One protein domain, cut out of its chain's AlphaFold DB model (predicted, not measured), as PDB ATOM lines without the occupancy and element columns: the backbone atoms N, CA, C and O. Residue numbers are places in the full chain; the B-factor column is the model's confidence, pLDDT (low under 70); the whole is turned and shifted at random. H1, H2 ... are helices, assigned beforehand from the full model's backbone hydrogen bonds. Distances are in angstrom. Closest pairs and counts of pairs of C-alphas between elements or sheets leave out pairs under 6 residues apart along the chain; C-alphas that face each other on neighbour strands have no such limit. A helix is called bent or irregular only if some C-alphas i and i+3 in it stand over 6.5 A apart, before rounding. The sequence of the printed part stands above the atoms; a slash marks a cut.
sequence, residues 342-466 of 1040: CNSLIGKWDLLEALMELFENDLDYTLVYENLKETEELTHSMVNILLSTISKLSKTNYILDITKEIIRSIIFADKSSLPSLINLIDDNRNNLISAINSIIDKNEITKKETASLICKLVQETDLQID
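This is residues 342 to 466 of the 1040 residues of an uncharacterized protein of Tritrichomonas foetus (UniProt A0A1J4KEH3). The chain winds in stacked turns of helix, a short solenoid whose helices lie roughly across its long axis. H2, H4, H6 and H8 follow one another along one side, each running the same way as the one before; H3, H5 and H7 form the other side and run back, with a gap between H3 and H5, and the short H1 lies at one end beside H2. The printed part has 125 residues with eight named helices, H1 to H8 in chain order, and no named strand; the class is all helix. It is compact, with a radius of gyration of the C-alphas of 14.0 A, and spans 41 by 28 by 26 A.

H7, the longest helix by residues, holds residues 425 to 441 and is 21.0 A long, with a kink of 37 degrees near residue 432. H8, residues 448 to 461, is 20.1 A long and ends at C-alpha 461 (157.230, 187.100, 186.870). H4, residues 380 to 393, is 19.9 A long and begins at C-alpha 380 (160.394, 171.402, 172.338). H5 holds residues 402 to 412, H6 residues 415 to 423, H3 residues 365 to 373 and H2 residues 349 to 359. H1, residues 342 to 345, begins at C-alpha 342 (161.780, 155.502, 183.517). H2, H6 and H7 are irregular: C-alphas 354 and 357 are 7.7 A apart, 416 and 419 7.1 A, and 427 and 430 8.7 A.

H7 touches H5 at a steep tilt of 66 degrees, the same way; their closest C-alphas, of Thr 403 and Asn 431, are 5.1 A apart. H5 forms a helical hairpin with H4, opposite ways at a shallow tilt of 13 degrees, closest at the C-alphas of Val 383 and Ser 409, 5.5 A. H4 is the hub, touching four helices. It touches H6 at a shallow tilt of 4 degrees, the same way, with the C-alphas of Asn 384 and Ser 417 closest at 5.9 A. It touches H3 at a steep tilt of 46 degrees, opposite ways, with the C-alphas of Tyr 365 and Thr 389 closest at 5.8 A. With residues 381 to 385 alone it touches H2, the closest C-alphas being those of Asp 350 and Ser 381, 5.3 A. H6 touches H8 at 35.2 degrees, only just steep, with the C-alphas of Lys 415 and Leu 453 closest at 6.2 A. H1 and H2 only just touch, with 3 pairs of C-alphas within 8 A, the closest those of Leu 345 and Leu 352, 5.6 A. H3 and H5 are apart. Every O i to N i+4 pair is within hydrogen-bond range in H3, H4, H5 and H8, against 5 of 7 in H2, 3 of 5 in H6 and 11 of 13 in H7; H1 is too short for such a pair.

The C-alphas farthest apart, of Ser 344 and Asp 466, are 42.5 A apart. The printed part has no cut, and no link is long. Mean pLDDT of the printed part is 83.6; residues 342 to 344 are under 70.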
ATOM      1  N   CYS A 342     161.146 154.188 183.621       68.44
ATOM      2  CA  CYS A 342     161.780 155.502 183.517       68.44
ATOM      3  C   CYS A 342     163.014 155.465 182.604       68.44
ATOM      4  O   CYS A 342     163.110 156.277 181.688       68.44
ATOM      5  N   ASN A 343     163.891 154.469 182.759       68.75
ATOM      6  CA  ASN A 343     165.063 154.305 181.893       68.75
ATOM      7  C   ASN A 343     164.692 154.017 180.429       68.75
ATOM      8  O   ASN A 343     165.371 154.480 179.520       68.75
ATOM      9  N   SER A 344     163.594 153.298 180.187       69.00
ATOM     10  CA  SER A 344     163.102 152.980 178.837       69.00
ATOM     11  C   SER A 344     162.381 154.152 178.144       69.00
ATOM     12  O   SER A 344     162.146 154.105 176.930       69.00
ATOM     13  N   LEU A 345     162.020 155.193 178.902       71.38
ATOM     14  CA  LEU A 345     161.470 156.451 178.390       71.38
ATOM     15  C   LEU A 345     162.566 157.442 177.960       71.38
ATOM     16  O   LEU A 345     162.293 158.327 177.148       71.38
ATOM     17  N   ILE A 346     163.804 157.291 178.445       75.38
ATOM     18  CA  ILE A 346     164.938 158.133 178.036       75.38
ATOM     19  C   ILE A 346     165.221 157.902 176.542       75.38
ATOM     20  O   ILE A 346     165.315 156.768 176.077       75.38
ATOM     21  N   GLY A 347     165.284 158.987 175.760       72.12
ATOM     22  CA  GLY A 347     165.327 158.939 174.290       72.12
ATOM     23  C   GLY A 347     163.950 158.929 173.599       72.12
ATOM     24  O   GLY A 347     163.877 158.943 172.367       72.12
ATOM     25  N   LYS A 348     162.846 158.931 174.363       77.06
ATOM     26  CA  LYS A 348     161.459 159.108 173.883       77.06
ATOM     27  C   LYS A 348     160.861 160.386 174.473       77.06
ATOM     28  O   LYS A 348     159.919 160.341 175.259       77.06
ATOM     29  N   TRP A 349     161.449 161.518 174.100       81.69
ATOM     30  CA  TRP A 349     161.269 162.806 174.771       81.69
ATOM     31  C   TRP A 349     159.810 163.279 174.858       81.69
ATOM     32  O   TRP A 349     159.374 163.609 175.951       81.69
ATOM     33  N   ASP A 350     159.019 163.194 173.788       76.50
ATOM     34  CA  ASP A 350     157.599 163.611 173.812       76.50
ATOM     35  C   ASP A 350     156.754 162.800 174.810       76.50
ATOM     36  O   ASP A 350     155.864 163.310 175.492       76.50
ATOM     37  N   LEU A 351     157.035 161.499 174.903       72.25
ATOM     38  CA  LEU A 351     156.320 160.598 175.799       72.25
ATOM     39  C   LEU A 351     156.790 160.772 177.242       72.25
ATOM     40  O   LEU A 351     155.973 160.725 178.157       72.25
ATOM     41  N   LEU A 352     158.092 160.987 177.441       78.88
ATOM     42  CA  LEU A 352     158.663 161.283 178.748       78.88
ATOM     43  C   LEU A 352     158.087 162.590 179.308       78.88
ATOM     44  O   LEU A 352     157.635 162.593 180.447       78.88
ATOM     45  N   GLU A 353     158.020 163.653 178.505       82.31
ATOM     46  CA  GLU A 353     157.407 164.929 178.886       82.31
ATOM     47  C   GLU A 353     155.938 164.743 179.294       82.31
ATOM     48  O   GLU A 353     155.534 165.147 180.382       82.31
ATOM     49  N   ALA A 354     155.144 164.044 178.476       73.81
ATOM     50  CA  ALA A 354     153.729 163.803 178.763       73.81
ATOM     51  C   ALA A 354     153.477 162.965 180.033       73.81
ATOM     52  O   ALA A 354     152.343 162.910 180.517       73.81
ATOM     53  N   LEU A 355     154.496 162.263 180.534       73.38
ATOM     54  CA  LEU A 355     154.420 161.377 181.694       73.38
ATOM     55  C   LEU A 355     155.261 161.876 182.875       73.38
ATOM     56  O   LEU A 355     155.295 161.217 183.915       73.38
ATOM     57  N   MET A 356     155.928 163.021 182.741       76.06
ATOM     58  CA  MET A 356     156.895 163.505 183.721       76.06
ATOM     59  C   MET A 356     156.260 163.738 185.095       76.06
ATOM     60  O   MET A 356     156.819 163.305 186.099       76.06
ATOM     61  N   GLU A 357     155.053 164.307 185.149       73.38
ATOM     62  CA  GLU A 357     154.294 164.487 186.399       73.38
ATOM     63  C   GLU A 357     153.960 163.160 187.106       73.38
ATOM     64  O   GLU A 357     153.758 163.110 188.321       73.38
ATOM     65  N   LEU A 358     153.863 162.049 186.365       70.19
ATOM     66  CA  LEU A 358     153.564 160.738 186.950       70.19
ATOM     67  C   LEU A 358     154.793 160.107 187.605       70.19
ATOM     68  O   LEU A 358     154.632 159.368 188.578       70.19
ATOM     69  N   PHE A 359     155.986 160.397 187.083       73.19
ATOM     70  CA  PHE A 359     157.249 159.769 187.476       73.19
ATOM     71  C   PHE A 359     158.248 160.726 188.128       73.19
ATOM     72  O   PHE A 359     159.390 160.340 188.355       73.19
ATOM     73  N   GLU A 360     157.835 161.946 188.458       74.25
ATOM     74  CA  GLU A 360     158.706 163.021 188.944       74.25
ATOM     75  C   GLU A 360     159.654 162.584 190.076       74.25
ATOM     76  O   GLU A 360     160.832 162.919 190.071       74.25
ATOM     77  N   ASN A 361     159.178 161.780 191.031       72.94
ATOM     78  CA  ASN A 361     159.995 161.324 192.165       72.94
ATOM     79  C   ASN A 361     160.813 160.052 191.885       72.94
ATOM     80  O   ASN A 361     161.640 159.667 192.707       72.94
ATOM     81  N   ASP A 362     160.551 159.376 190.769       74.62
ATOM     82  CA  ASP A 362     161.124 158.075 190.421       74.62
ATOM     83  C   ASP A 362     162.136 158.172 189.251       74.62
ATOM     84  O   ASP A 362     162.791 157.180 188.920       74.62
ATOM     85  N   LEU A 363     162.273 159.351 188.626       77.50
ATOM     86  CA  LEU A 363     163.204 159.626 187.526       77.50
ATOM     87  C   LEU A 363     164.644 159.839 188.018       77.50
ATOM     88  O   LEU A 363     164.903 160.626 188.928       77.50
ATOM     89  N   ASP A 364     165.600 159.203 187.339       82.75
ATOM     90  CA  ASP A 364     167.024 159.518 187.477       82.75
ATOM     91  C   ASP A 364     167.366 160.747 186.619       82.75
ATOM     92  O   ASP A 364     167.707 160.648 185.437       82.75
ATOM     93  N   TYR A 365     167.244 161.928 187.223       85.44
ATOM     94  CA  TYR A 365     167.524 163.206 186.569       85.44
ATOM     95  C   TYR A 365     168.981 163.350 186.103       85.44
ATOM     96  O   TYR A 365     169.237 164.071 185.138       85.44
ATOM     97  N   THR A 366     169.932 162.653 186.732       85.50
ATOM     98  CA  THR A 366     171.329 162.649 186.285       85.50
ATOM     99  C   THR A 366     171.453 161.900 184.965       85.50
ATOM    100  O   THR A 366     172.018 162.433 184.011       85.50
ATOM    101  N   LEU A 367     170.858 160.708 184.867       85.50
ATOM    102  CA  LEU A 367     170.847 159.935 183.625       85.50
ATOM    103  C   LEU A 367     170.110 160.670 182.494       85.50
ATOM    104  O   LEU A 367     170.570 160.652 181.351       85.50
ATOM    105  N   VAL A 368     168.997 161.343 182.800       86.25
ATOM    106  CA  VAL A 368     168.260 162.173 181.828       86.25
ATOM    107  C   VAL A 368     169.150 163.290 181.276       86.25
ATOM    108  O   VAL A 368     169.224 163.457 180.058       86.25
ATOM    109  N   TYR A 369     169.859 164.024 182.142       88.69
ATOM    110  CA  TYR A 369     170.730 165.117 181.707       88.69
ATOM    111  C   TYR A 369     171.915 164.635 180.862       88.69
ATOM    112  O   TYR A 369     172.165 165.219 179.810       88.69
ATOM    113  N   GLU A 370     172.605 163.558 181.253       86.94
ATOM    114  CA  GLU A 370     173.743 163.026 180.479       86.94
ATOM    115  C   GLU A 370     173.342 162.661 179.039       86.94
ATOM    116  O   GLU A 370     174.097 162.905 178.103       86.94
ATOM    117  N   ASN A 371     172.114 162.168 178.833       86.12
ATOM    118  CA  ASN A 371     171.596 161.875 177.493       86.12
ATOM    119  C   ASN A 371     171.217 163.137 176.691       86.12
ATOM    120  O   ASN A 371     171.245 163.111 175.462       86.12
ATOM    121  N   LEU A 372     170.862 164.244 177.352       87.25
ATOM    122  CA  LEU A 372     170.520 165.515 176.694       87.25
ATOM    123  C   LEU A 372     171.742 166.405 176.430       87.25
ATOM    124  O   LEU A 372     171.741 167.203 175.488       87.25
ATOM    125  N   LYS A 373     172.791 166.294 177.249       85.12
ATOM    126  CA  LYS A 373     173.956 167.188 177.234       85.12
ATOM    127  C   LYS A 373     174.694 167.209 175.893       85.12
ATOM    128  O   LYS A 373     175.152 168.272 175.486       85.12
ATOM    129  N   GLU A 374     174.768 166.078 175.195       81.38
ATOM    130  CA  GLU A 374     175.474 165.962 173.908       81.38
ATOM    131  C   GLU A 374     174.624 166.359 172.682       81.38
ATOM    132  O   GLU A 374     175.135 166.412 171.567       81.38
ATOM    133  N   THR A 375     173.330 166.658 172.853       84.38
ATOM    134  CA  THR A 375     172.406 166.896 171.725       84.38
ATOM    135  C   THR A 375     172.432 168.356 171.243       84.38
ATOM    136  O   THR A 375     171.792 169.201 171.848       84.38
ATOM    137  N   GLU A 376     173.112 168.704 170.150       78.81
ATOM    138  CA  GLU A 376     173.267 170.122 169.744       78.81
ATOM    139  C   GLU A 376     171.943 170.890 169.518       78.81
ATOM    140  O   GLU A 376     171.807 172.014 170.005       78.81
ATOM    141  N   GLU A 377     170.949 170.282 168.860       83.94
ATOM    142  CA  GLU A 377     169.626 170.882 168.622       83.94
ATOM    143  C   GLU A 377     168.545 170.226 169.488       83.94
ATOM    144  O   GLU A 377     168.302 169.021 169.405       83.94
ATOM    145  N   LEU A 378     167.864 171.026 170.312       86.88
ATOM    146  CA  LEU A 378     166.808 170.537 171.196       86.88
ATOM    147  C   LEU A 378     165.428 170.683 170.546       86.88
ATOM    148  O   LEU A 378     165.067 171.742 170.039       86.88
ATOM    149  N   THR A 379     164.631 169.617 170.616       87.38
ATOM    150  CA  THR A 379     163.186 169.682 170.343       87.38
ATOM    151  C   THR A 379     162.445 170.321 171.519       87.38
ATOM    152  O   THR A 379     162.964 170.364 172.634       87.38
ATOM    153  N   HIS A 380     161.208 170.768 171.299       83.50
ATOM    154  CA  HIS A 380     160.394 171.402 172.338       83.50
ATOM    155  C   HIS A 380     160.280 170.562 173.626       83.50
ATOM    156  O   HIS A 380     160.565 171.037 174.725       83.50
ATOM    157  N   SER A 381     159.969 169.276 173.476       86.38
ATOM    158  CA  SER A 381     159.827 168.331 174.585       86.38
ATOM    159  C   SER A 381     161.145 168.140 175.339       86.38
ATOM    160  O   SER A 381     161.173 168.092 176.568       86.38
ATOM    161  N   MET A 382     162.272 168.097 174.615       90.12
ATOM    162  CA  MET A 382     163.600 168.051 175.235       90.12
ATOM    163  C   MET A 382     163.893 169.318 176.047       90.12
ATOM    164  O   MET A 382     164.477 169.208 177.121       90.12
ATOM    165  N   VAL A 383     163.484 170.502 175.571       89.31
ATOM    166  CA  VAL A 383     163.645 171.767 176.308       89.31
ATOM    167  C   VAL A 383     162.870 171.723 177.623       89.31
ATOM    168  O   VAL A 383     163.439 172.004 178.675       89.31
ATOM    169  N   ASN A 384     161.604 171.305 177.608       88.31
ATOM    170  CA  ASN A 384     160.787 171.249 178.828       88.31
ATOM    171  C   ASN A 384     161.318 170.230 179.847       88.31
ATOM    172  O   ASN A 384     161.349 170.504 181.053       88.31
ATOM    173  N   ILE A 385     161.821 169.088 179.369       88.75
ATOM    174  CA  ILE A 385     162.499 168.093 180.208       88.75
ATOM    175  C   ILE A 385     163.802 168.661 180.776       88.75
ATOM    176  O   ILE A 385     164.064 168.493 181.968       88.75
ATOM    177  N   LEU A 386     164.609 169.352 179.964       90.06
ATOM    178  CA  LEU A 386     165.864 169.964 180.402       90.06
ATOM    179  C   LEU A 386     165.615 171.007 181.497       90.06
ATOM    180  O   LEU A 386     166.240 170.935 182.552       90.06
ATOM    181  N   LEU A 387     164.655 171.913 181.296       88.44
ATOM    182  CA  LEU A 387     164.261 172.924 182.284       88.44
ATOM    183  C   LEU A 387     163.823 172.285 183.611       88.44
ATOM    184  O   LEU A 387     164.274 172.687 184.685       88.44
ATOM    185  N   SER A 388     163.017 171.226 183.544       86.88
ATOM    186  CA  SER A 388     162.589 170.483 184.736       86.88
ATOM    187  C   SER A 388     163.754 169.761 185.426       86.88
ATOM    188  O   SER A 388     163.838 169.712 186.655       86.88
ATOM    189  N   THR A 389     164.691 169.232 184.638       87.62
ATOM    190  CA  THR A 389     165.894 168.546 185.122       87.62
ATOM    191  C   THR A 389     166.842 169.515 185.829       87.62
ATOM    192  O   THR A 389     167.364 169.179 186.890       87.62
ATOM    193  N   ILE A 390     167.003 170.742 185.315       87.12
ATOM    194  CA  ILE A 390     167.780 171.814 185.958       87.12
ATOM    195  C   ILE A 390     167.229 172.110 187.361       87.12
ATOM    196  O   ILE A 390     167.997 172.111 188.324       87.12
ATOM    197  N   SER A 391     165.908 172.299 187.499       80.56
ATOM    198  CA  SER A 391     165.271 172.557 188.803       80.56
ATOM    199  C   SER A 391     165.605 171.461 189.825       80.56
ATOM    200  O   SER A 391     165.993 171.754 190.958       80.56
ATOM    201  N   LYS A 392     165.554 170.188 189.417       84.94
ATOM    202  CA  LYS A 392     165.820 169.049 190.308       84.94
ATOM    203  C   LYS A 392     167.302 168.857 190.620       84.94
ATOM    204  O   LYS A 392     167.651 168.697 191.790       84.94
ATOM    205  N   LEU A 393     168.177 168.913 189.616       83.88
ATOM    206  CA  LEU A 393     169.619 168.732 189.806       83.88
ATOM    207  C   LEU A 393     170.254 169.883 190.587       83.88
ATOM    208  O   LEU A 393     171.177 169.628 191.357       83.88
ATOM    209  N   SER A 394     169.721 171.107 190.482       76.00
ATOM    210  CA  SER A 394     170.194 172.263 191.262       76.00
ATOM    211  C   SER A 394     170.119 172.055 192.784       76.00
ATOM    212  O   SER A 394     170.863 172.685 193.532       76.00
ATOM    213  N   LYS A 395     169.278 171.119 193.253       73.12
ATOM    214  CA  LYS A 395     169.130 170.744 194.673       73.12
ATOM    215  C   LYS A 395     170.069 169.616 195.113       73.12
ATOM    216  O   LYS A 395     170.027 169.195 196.269       73.12
ATOM    217  N   THR A 396     170.893 169.095 194.207       75.94
ATOM    218  CA  THR A 396     171.805 167.966 194.443       75.94
ATOM    219  C   THR A 396     173.270 168.407 194.334       75.94
ATOM    220  O   THR A 396     173.562 169.490 193.840       75.94
ATOM    221  N   ASN A 397     174.224 167.561 194.743       70.25
ATOM    222  CA  ASN A 397     175.667 167.837 194.595       70.25
ATOM    223  C   ASN A 397     176.191 167.659 193.149       70.25
ATOM    224  O   ASN A 397     177.403 167.559 192.943       70.25
ATOM    225  N   TYR A 398     175.310 167.547 192.152       78.25
ATOM    226  CA  TYR A 398     175.701 167.354 190.759       78.25
ATOM    227  C   TYR A 398     176.206 168.675 190.148       78.25
ATOM    228  O   TYR A 398     175.558 169.712 190.269       78.25
ATOM    229  N   ILE A 399     177.375 168.651 189.497       77.25
ATOM    230  CA  ILE A 399     178.015 169.856 188.942       77.25
ATOM    231  C   ILE A 399     177.396 170.171 187.574       77.25
ATOM    232  O   ILE A 399     177.722 169.532 186.575       77.25
ATOM    233  N   LEU A 400     176.524 171.180 187.538       82.25
ATOM    234  CA  LEU A 400     175.836 171.660 186.341       82.25
ATOM    235  C   LEU A 400     176.133 173.148 186.111       82.25
ATOM    236  O   LEU A 400     176.009 173.951 187.034       82.25
ATOM    237  N   ASP A 401     176.464 173.532 184.876       84.75
ATOM    238  CA  ASP A 401     176.491 174.945 184.474       84.75
ATOM    239  C   ASP A 401     175.062 175.401 184.142       84.75
ATOM    240  O   ASP A 401     174.607 175.358 182.997       84.75
ATOM    241  N   ILE A 402     174.330 175.772 185.195       85.81
ATOM    242  CA  ILE A 402     172.902 176.105 185.133       85.81
ATOM    243  C   ILE A 402     172.650 177.246 184.143       85.81
ATOM    244  O   ILE A 402     171.739 177.157 183.322       85.81
ATOM    245  N   THR A 403     173.468 178.299 184.174       85.88
ATOM    246  CA  THR A 403     173.301 179.468 183.302       85.88
ATOM    247  C   THR A 403     173.445 179.081 181.833       85.88
ATOM    248  O   THR A 403     172.611 179.471 181.018       85.88
ATOM    249  N   LYS A 404     174.449 178.266 181.483       88.56
ATOM    250  CA  LYS A 404     174.649 177.808 180.102       88.56
ATOM    251  C   LYS A 404     173.473 176.977 179.580       88.56
ATOM    252  O   LYS A 404     173.043 177.181 178.445       88.56
ATOM    253  N   GLU A 405     172.941 176.058 180.383       89.38
ATOM    254  CA  GLU A 405     171.810 175.222 179.954       89.38
ATOM    255  C   GLU A 405     170.493 176.005 179.890       89.38
ATOM    256  O   GLU A 405     169.668 175.733 179.018       89.38
ATOM    257  N   ILE A 406     170.307 177.024 180.738       88.94
ATOM    258  CA  ILE A 406     169.178 177.956 180.605       88.94
ATOM    259  C   ILE A 406     169.291 178.741 179.292       88.94
ATOM    260  O   ILE A 406     168.301 178.827 178.568       88.94
ATOM    261  N   ILE A 407     170.478 179.258 178.940       89.06
ATOM    262  CA  ILE A 407     170.696 179.952 177.655       89.06
ATOM    263  C   ILE A 407     170.311 179.034 176.492       89.06
ATOM    264  O   ILE A 407     169.497 179.404 175.646       89.06
ATOM    265  N   ARG A 408     170.843 177.807 176.487       88.69
ATOM    266  CA  ARG A 408     170.530 176.799 175.469       88.69
ATOM    267  C   ARG A 408     169.031 176.503 175.407       88.69
ATOM    268  O   ARG A 408     168.473 176.447 174.317       88.69
ATOM    269  N   SER A 409     168.366 176.384 176.553       89.56
ATOM    270  CA  SER A 409     166.920 176.152 176.620       89.56
ATOM    271  C   SER A 409     166.123 177.312 176.019       89.56
ATOM    272  O   SER A 409     165.241 177.071 175.205       89.56
ATOM    273  N   ILE A 410     166.455 178.566 176.350       89.19
ATOM    274  CA  ILE A 410     165.756 179.762 175.840       89.19
ATOM    275  C   ILE A 410     165.900 179.898 174.315       89.19
ATOM    276  O   ILE A 410     164.949 180.302 173.648       89.19
ATOM    277  N   ILE A 411     167.059 179.539 173.750       86.62
ATOM    278  CA  ILE A 411     167.314 179.610 172.300       86.62
ATOM    279  C   ILE A 411     166.397 178.662 171.503       86.62
ATOM    280  O   ILE A 411     165.954 179.021 170.409       86.62
ATOM    281  N   PHE A 412     166.098 177.473 172.041       87.12
ATOM    282  CA  PHE A 412     165.262 176.451 171.387       87.12
ATOM    283  C   PHE A 412     163.811 176.402 171.894       87.12
ATOM    284  O   PHE A 412     162.998 175.652 171.355       87.12
ATOM    285  N   ALA A 413     163.474 177.183 172.920       85.50
ATOM    286  CA  ALA A 413     162.145 177.215 173.515       85.50
ATOM    287  C   ALA A 413     161.097 177.867 172.601       85.50
ATOM    288  O   ALA A 413     161.386 178.753 171.794       85.50
ATOM    289  N   ASP A 414     159.840 177.476 172.810       83.50
ATOM    290  CA  ASP A 414     158.673 178.139 172.238       83.50
ATOM    291  C   ASP A 414     157.696 178.580 173.347       83.50
ATOM    292  O   ASP A 414     158.009 178.553 174.540       83.50
ATOM    293  N   LYS A 415     156.484 178.997 172.959       82.31
ATOM    294  CA  LYS A 415     155.465 179.477 173.901       82.31
ATOM    295  C   LYS A 415     155.041 178.418 174.934       82.31
ATOM    296  O   LYS A 415     154.705 178.803 176.051       82.31
ATOM    297  N   SER A 416     155.041 177.129 174.603       83.62
ATOM    298  CA  SER A 416     154.663 176.058 175.539       83.62
ATOM    299  C   SER A 416     155.711 175.811 176.626       83.62
ATOM    300  O   SER A 416     155.382 175.204 177.638       83.62
ATOM    301  N   SER A 417     156.930 176.346 176.485       86.81
ATOM    302  CA  SER A 417     157.990 176.234 177.498       86.81
ATOM    303  C   SER A 417     157.873 177.274 178.609       86.81
ATOM    304  O   SER A 417     158.611 177.209 179.594       86.81
ATOM    305  N   LEU A 418     156.956 178.237 178.473       87.12
ATOM    306  CA  LEU A 418     156.773 179.320 179.435       87.12
ATOM    307  C   LEU A 418     156.505 178.814 180.869       87.12
ATOM    308  O   LEU A 418     157.217 179.267 181.763       87.12
ATOM    309  N   PRO A 419     155.606 177.838 181.127       86.88
ATOM    310  CA  PRO A 419     155.390 177.320 182.482       86.88
ATOM    311  C   PRO A 419     156.657 176.709 183.095       86.88
ATOM    312  O   PRO A 419     156.962 176.942 184.263       86.88
ATOM    313  N   SER A 420     157.440 175.977 182.298       84.69
ATOM    314  CA  SER A 420     158.700 175.362 182.736       84.69
ATOM    315  C   SER A 420     159.765 176.408 183.081       84.69
ATOM    316  O   SER A 420     160.509 176.235 184.044       84.69
ATOM    317  N   LEU A 421     159.825 177.513 182.329       86.56
ATOM    318  CA  LEU A 421     160.704 178.650 182.626       86.56
ATOM    319  C   LEU A 421     160.267 179.408 183.885       86.56
ATOM    320  O   LEU A 421     161.120 179.826 184.664       86.56
ATOM    321  N   ILE A 422     158.959 179.555 184.114       85.94
ATOM    322  CA  ILE A 422     158.419 180.183 185.329       85.94
ATOM    323  C   ILE A 422     158.753 179.337 186.561       85.94
ATOM    324  O   ILE A 422     159.241 179.872 187.552       85.94
ATOM    325  N   ASN A 423     158.598 178.013 186.479       83.94
ATOM    326  CA  ASN A 423     158.939 177.094 187.573       83.94
ATOM    327  C   ASN A 423     160.425 177.142 187.971       83.94
ATOM    328  O   ASN A 423     160.774 176.790 189.097       83.94
ATOM    329  N   LEU A 424     161.324 177.584 187.083       83.44
ATOM    330  CA  LEU A 424     162.733 177.774 187.439       83.44
ATOM    331  C   LEU A 424     162.965 178.953 188.386       83.44
ATOM    332  O   LEU A 424     164.025 179.012 189.006       83.44
ATOM    333  N   ILE A 425     162.029 179.893 188.513       82.19
ATOM    334  CA  ILE A 425     162.237 181.117 189.295       82.19
ATOM    335  C   ILE A 425     162.395 180.816 190.781       82.19
ATOM    336  O   ILE A 425     163.251 181.431 191.415       82.19
ATOM    337  N   ASP A 426     161.650 179.848 191.313       75.56
ATOM    338  CA  ASP A 426     161.663 179.532 192.745       75.56
ATOM    339  C   ASP A 426     163.066 179.166 193.255       75.56
ATOM    340  O   ASP A 426     163.465 179.595 194.336       75.56
ATOM    341  N   ASP A 427     163.844 178.435 192.450       76.88
ATOM    342  CA  ASP A 427     165.164 177.930 192.847       76.88
ATOM    343  C   ASP A 427     166.335 178.569 192.069       76.88
ATOM    344  O   ASP A 427     167.471 178.561 192.539       76.88
ATOM    345  N   ASN A 428     166.095 179.127 190.875       83.25
ATOM    346  CA  ASN A 428     167.141 179.519 189.917       83.25
ATOM    347  C   ASN A 428     166.973 180.934 189.330       83.25
ATOM    348  O   ASN A 428     167.579 181.242 188.299       83.25
ATOM    349  N   ARG A 429     166.221 181.831 189.992       86.81
ATOM    350  CA  ARG A 429     165.970 183.214 189.522       86.81
ATOM    351  C   ARG A 429     167.225 183.950 189.043       86.81
ATOM    352  O   ARG A 429     167.225 184.500 187.948       86.81
ATOM    353  N   ASN A 430     168.301 183.954 189.832       87.12
ATOM    354  CA  ASN A 430     169.519 184.701 189.489       87.12
ATOM    355  C   ASN A 430     170.244 184.120 188.266       87.12
ATOM    356  O   ASN A 430     170.757 184.879 187.447       87.12
ATOM    357  N   ASN A 431     170.248 182.793 188.110       88.50
ATOM    358  CA  ASN A 431     170.835 182.135 186.940       88.50
ATOM    359  C   ASN A 431     170.010 182.424 185.681       88.50
ATOM    360  O   ASN A 431     170.576 182.669 184.620       88.50
ATOM    361  N   LEU A 432     168.679 182.465 185.810       88.88
ATOM    362  CA  LEU A 432     167.770 182.843 184.730       88.88
ATOM    363  C   LEU A 432     167.968 184.305 184.299       88.88
ATOM    364  O   LEU A 432     168.099 184.570 183.107       88.88
ATOM    365  N   ILE A 433     168.075 185.237 185.253       88.81
ATOM    366  CA  ILE A 433     168.396 186.648 184.968       88.81
ATOM    367  C   ILE A 433     169.761 186.753 184.277       88.81
ATOM    368  O   ILE A 433     169.882 187.412 183.246       88.81
ATOM    369  N   SER A 434     170.782 186.066 184.801       88.81
ATOM    370  CA  SER A 434     172.123 186.058 184.208       88.81
ATOM    371  C   SER A 434     172.133 185.482 182.790       88.81
ATOM    372  O   SER A 434     172.875 185.977 181.944       88.81
ATOM    373  N   ALA A 435     171.334 184.448 182.521       90.19
ATOM    374  CA  ALA A 435     171.206 183.844 181.202       90.19
ATOM    375  C   ALA A 435     170.550 184.808 180.205       90.19
ATOM    376  O   ALA A 435     171.086 185.019 179.119       90.19
ATOM    377  N   ILE A 436     169.432 185.435 180.589       89.69
ATOM    378  CA  ILE A 436     168.721 186.401 179.739       89.69
ATOM    379  C   ILE A 436     169.607 187.616 179.449       89.69
ATOM    380  O   ILE A 436     169.766 187.980 178.286       89.69
ATOM    381  N   ASN A 437     170.252 188.190 180.469       89.81
ATOM    382  CA  ASN A 437     171.169 189.314 180.269       89.81
ATOM    383  C   ASN A 437     172.368 188.915 179.393       89.81
ATOM    384  O   ASN A 437     172.723 189.663 178.493       89.81
ATOM    385  N   SER A 438     172.922 187.702 179.537       89.75
ATOM    386  CA  SER A 438     173.978 187.237 178.626       89.75
ATOM    387  C   SER A 438     173.505 187.103 177.174       89.75
ATOM    388  O   SER A 438     174.316 187.330 176.275       89.75
ATOM    389  N   ILE A 439     172.258 186.692 176.928       88.44
ATOM    390  CA  ILE A 439     171.679 186.607 175.574       88.44
ATOM    391  C   ILE A 439     171.529 188.015 174.977       88.44
ATOM    392  O   ILE A 439     171.828 188.225 173.799       88.44
ATOM    393  N   ILE A 440     171.093 188.976 175.799       86.94
ATOM    394  CA  ILE A 440     170.952 190.390 175.430       86.94
ATOM    395  C   ILE A 440     172.326 190.999 175.113       86.94
ATOM    396  O   ILE A 440     172.515 191.557 174.034       86.94
ATOM    397  N   ASP A 441     173.310 190.827 175.997       85.75
ATOM    398  CA  ASP A 441     174.663 191.383 175.862       85.75
ATOM    399  C   ASP A 441     175.398 190.889 174.620       85.75
ATOM    400  O   ASP A 441     176.131 191.640 173.973       85.75
ATOM    401  N   LYS A 442     175.181 189.626 174.253       86.00
ATOM    402  CA  LYS A 442     175.783 189.021 173.062       86.00
ATOM    403  C   LYS A 442     174.971 189.246 171.784       86.00
ATOM    404  O   LYS A 442     175.413 188.813 170.724       86.00
ATOM    405  N   ASN A 443     173.817 189.920 171.860       81.00
ATOM    406  CA  ASN A 443     172.869 190.080 170.751       81.00
ATOM    407  C   ASN A 443     172.483 188.740 170.085       81.00
ATOM    408  O   ASN A 443     172.372 188.641 168.864       81.00
ATOM    409  N   GLU A 444     172.255 187.697 170.885       83.44
ATOM    410  CA  GLU A 444     171.919 186.348 170.391       83.44
ATOM    411  C   GLU A 444     170.417 186.175 170.069       83.44
ATOM    412  O   GLU A 444     169.983 185.120 169.595       83.44
ATOM    413  N   ILE A 445     169.603 187.217 170.272       84.88
ATOM    414  CA  ILE A 445     168.167 187.220 169.961       84.88
ATOM    415  C   ILE A 445     167.976 187.356 168.448       84.88
ATOM    416  O   ILE A 445     167.871 188.450 167.898       84.88
ATOM    417  N   THR A 446     167.917 186.216 167.767       81.62
ATOM    418  CA  THR A 446     167.813 186.137 166.299       81.62
ATOM    419  C   THR A 446     166.393 185.874 165.791       81.62
ATOM    420  O   THR A 446     166.143 185.983 164.591       81.62
ATOM    421  N   LYS A 447     165.452 185.533 166.681       87.25
ATOM    422  CA  LYS A 447     164.072 185.145 166.345       87.25
ATOM    423  C   LYS A 447     163.046 185.946 167.147       87.25
ATOM    424  O   LYS A 447     163.246 186.230 168.331       87.25
ATOM    425  N   LYS A 448     161.912 186.265 166.513       87.88
ATOM    426  CA  LYS A 448     160.782 186.984 167.135       87.88
ATOM    427  C   LYS A 448     160.170 186.182 168.285       87.88
ATOM    428  O   LYS A 448     159.745 186.756 169.286       87.88
ATOM    429  N   GLU A 449     160.129 184.862 168.149       87.06
ATOM    430  CA  GLU A 449     159.566 183.932 169.125       87.06
ATOM    431  C   GLU A 449     160.343 183.983 170.441       87.06
ATOM    432  O   GLU A 449     159.730 184.114 171.500       87.06
ATOM    433  N   THR A 450     161.678 183.990 170.372       87.19
ATOM    434  CA  THR A 450     162.563 184.121 171.537       87.19
ATOM    435  C   THR A 450     162.341 185.455 172.248       87.19
ATOM    436  O   THR A 450     162.165 185.483 173.465       87.19
ATOM    437  N   ALA A 451     162.258 186.562 171.499       89.81
ATOM    438  CA  ALA A 451     161.941 187.870 172.071       89.81
ATOM    439  C   ALA A 451     160.556 187.880 172.748       89.81
ATOM    440  O   ALA A 451     160.407 188.387 173.858       89.81
ATOM    441  N   SER A 452     159.538 187.284 172.112       90.31
ATOM    442  CA  SER A 452     158.183 187.195 172.674       90.31
ATOM    443  C   SER A 452     158.134 186.341 173.941       90.31
ATOM    444  O   SER A 452     157.396 186.677 174.867       90.31
ATOM    445  N   LEU A 453     158.898 185.249 173.985       90.06
ATOM    446  CA  LEU A 453     158.992 184.376 175.151       90.06
ATOM    447  C   LEU A 453     159.611 185.114 176.340       90.06
ATOM    448  O   LEU A 453     159.027 185.096 177.419       90.06
ATOM    449  N   ILE A 454     160.727 185.825 176.128       90.12
ATOM    450  CA  ILE A 454     161.363 186.649 177.167       90.12
ATOM    451  C   ILE A 454     160.399 187.741 177.648       90.12
ATOM    452  O   ILE A 454     160.249 187.923 178.853       90.12
ATOM    453  N   CYS A 455     159.684 188.419 176.741       90.88
ATOM    454  CA  CYS A 455     158.703 189.437 177.129       90.88
ATOM    455  C   CYS A 455     157.595 188.872 178.027       90.88
ATOM    456  O   CYS A 455     157.282 189.459 179.057       90.88
ATOM    457  N   LYS A 456     157.015 187.723 177.656       90.75
ATOM    458  CA  LYS A 456     155.978 187.060 178.462       90.75
ATOM    459  C   LYS A 456     156.509 186.613 179.814       90.75
ATOM    460  O   LYS A 456     155.840 186.801 180.819       90.75
ATOM    461  N   LEU A 457     157.723 186.070 179.840       89.00
ATOM    462  CA  LEU A 457     158.371 185.658 181.076       89.00
ATOM    463  C   LEU A 457     158.552 186.854 182.021       89.00
ATOM    464  O   LEU A 457     158.173 186.763 183.182       89.00
ATOM    465  N   VAL A 458     159.055 187.989 181.527       89.00
ATOM    466  CA  VAL A 458     159.186 189.225 182.320       89.00
ATOM    467  C   VAL A 458     157.824 189.710 182.817       89.00
ATOM    468  O   VAL A 458     157.691 190.014 183.998       89.00
ATOM    469  N   GLN A 459     156.812 189.726 181.945       87.38
ATOM    470  CA  GLN A 459     155.459 190.186 182.266       87.38
ATOM    471  C   GLN A 459     154.761 189.331 183.334       87.38
ATOM    472  O   GLN A 459     153.995 189.866 184.129       87.38
ATOM    473  N   GLU A 460     154.994 188.016 183.350       86.50
ATOM    474  CA  GLU A 460     154.350 187.100 184.299       86.50
ATOM    475  C   GLU A 460     155.097 186.985 185.639       86.50
ATOM    476  O   GLU A 460     154.541 186.444 186.594       86.50
ATOM    477  N   THR A 461     156.349 187.459 185.738       81.50
ATOM    478  CA  THR A 461     157.230 187.100 186.870       81.50
ATOM    479  C   THR A 461     158.092 188.228 187.455       81.50
ATOM    480  O   THR A 461     158.867 187.986 188.387       81.50
ATOM    481  N   ASP A 462     157.963 189.461 186.949       75.81
ATOM    482  CA  ASP A 462     158.711 190.647 187.401       75.81
ATOM    483  C   ASP A 462     160.239 190.411 187.466       75.81
ATOM    484  O   ASP A 462     160.927 190.736 188.445       75.81
ATOM    485  N   LEU A 463     160.810 189.777 186.436       84.19
ATOM    486  CA  LEU A 463     162.262 189.600 186.331       84.19
ATOM    487  C   LEU A 463     162.949 190.934 186.022       84.19
ATOM    488  O   LEU A 463     162.616 191.614 185.054       84.19
ATOM    489  N   GLN A 464     163.961 191.279 186.821       84.50
ATOM    490  CA  GLN A 464     164.793 192.460 186.593       84.50
ATOM    491  C   GLN A 464     165.859 192.151 185.535       84.50
ATOM    492  O   GLN A 464     166.936 191.650 185.856       84.50
ATOM    493  N   ILE A 465     165.535 192.428 184.273       87.12
ATOM    494  CA  ILE A 465     166.462 192.353 183.136       87.12
ATOM    495  C   ILE A 465     166.793 193.757 182.622       87.12
ATOM    496  O   ILE A 465     166.074 194.713 182.927       87.12
ATOM    497  N   ASP A 466     167.853 193.891 181.821       86.62
ATOM    498  CA  ASP A 466     168.136 195.154 181.129       86.62
ATOM    499  C   ASP A 466     167.123 195.383 179.993       86.62
ATOM    500  O   ASP A 466     167.318 194.985 178.841       86.62
TER     501      ASP A 466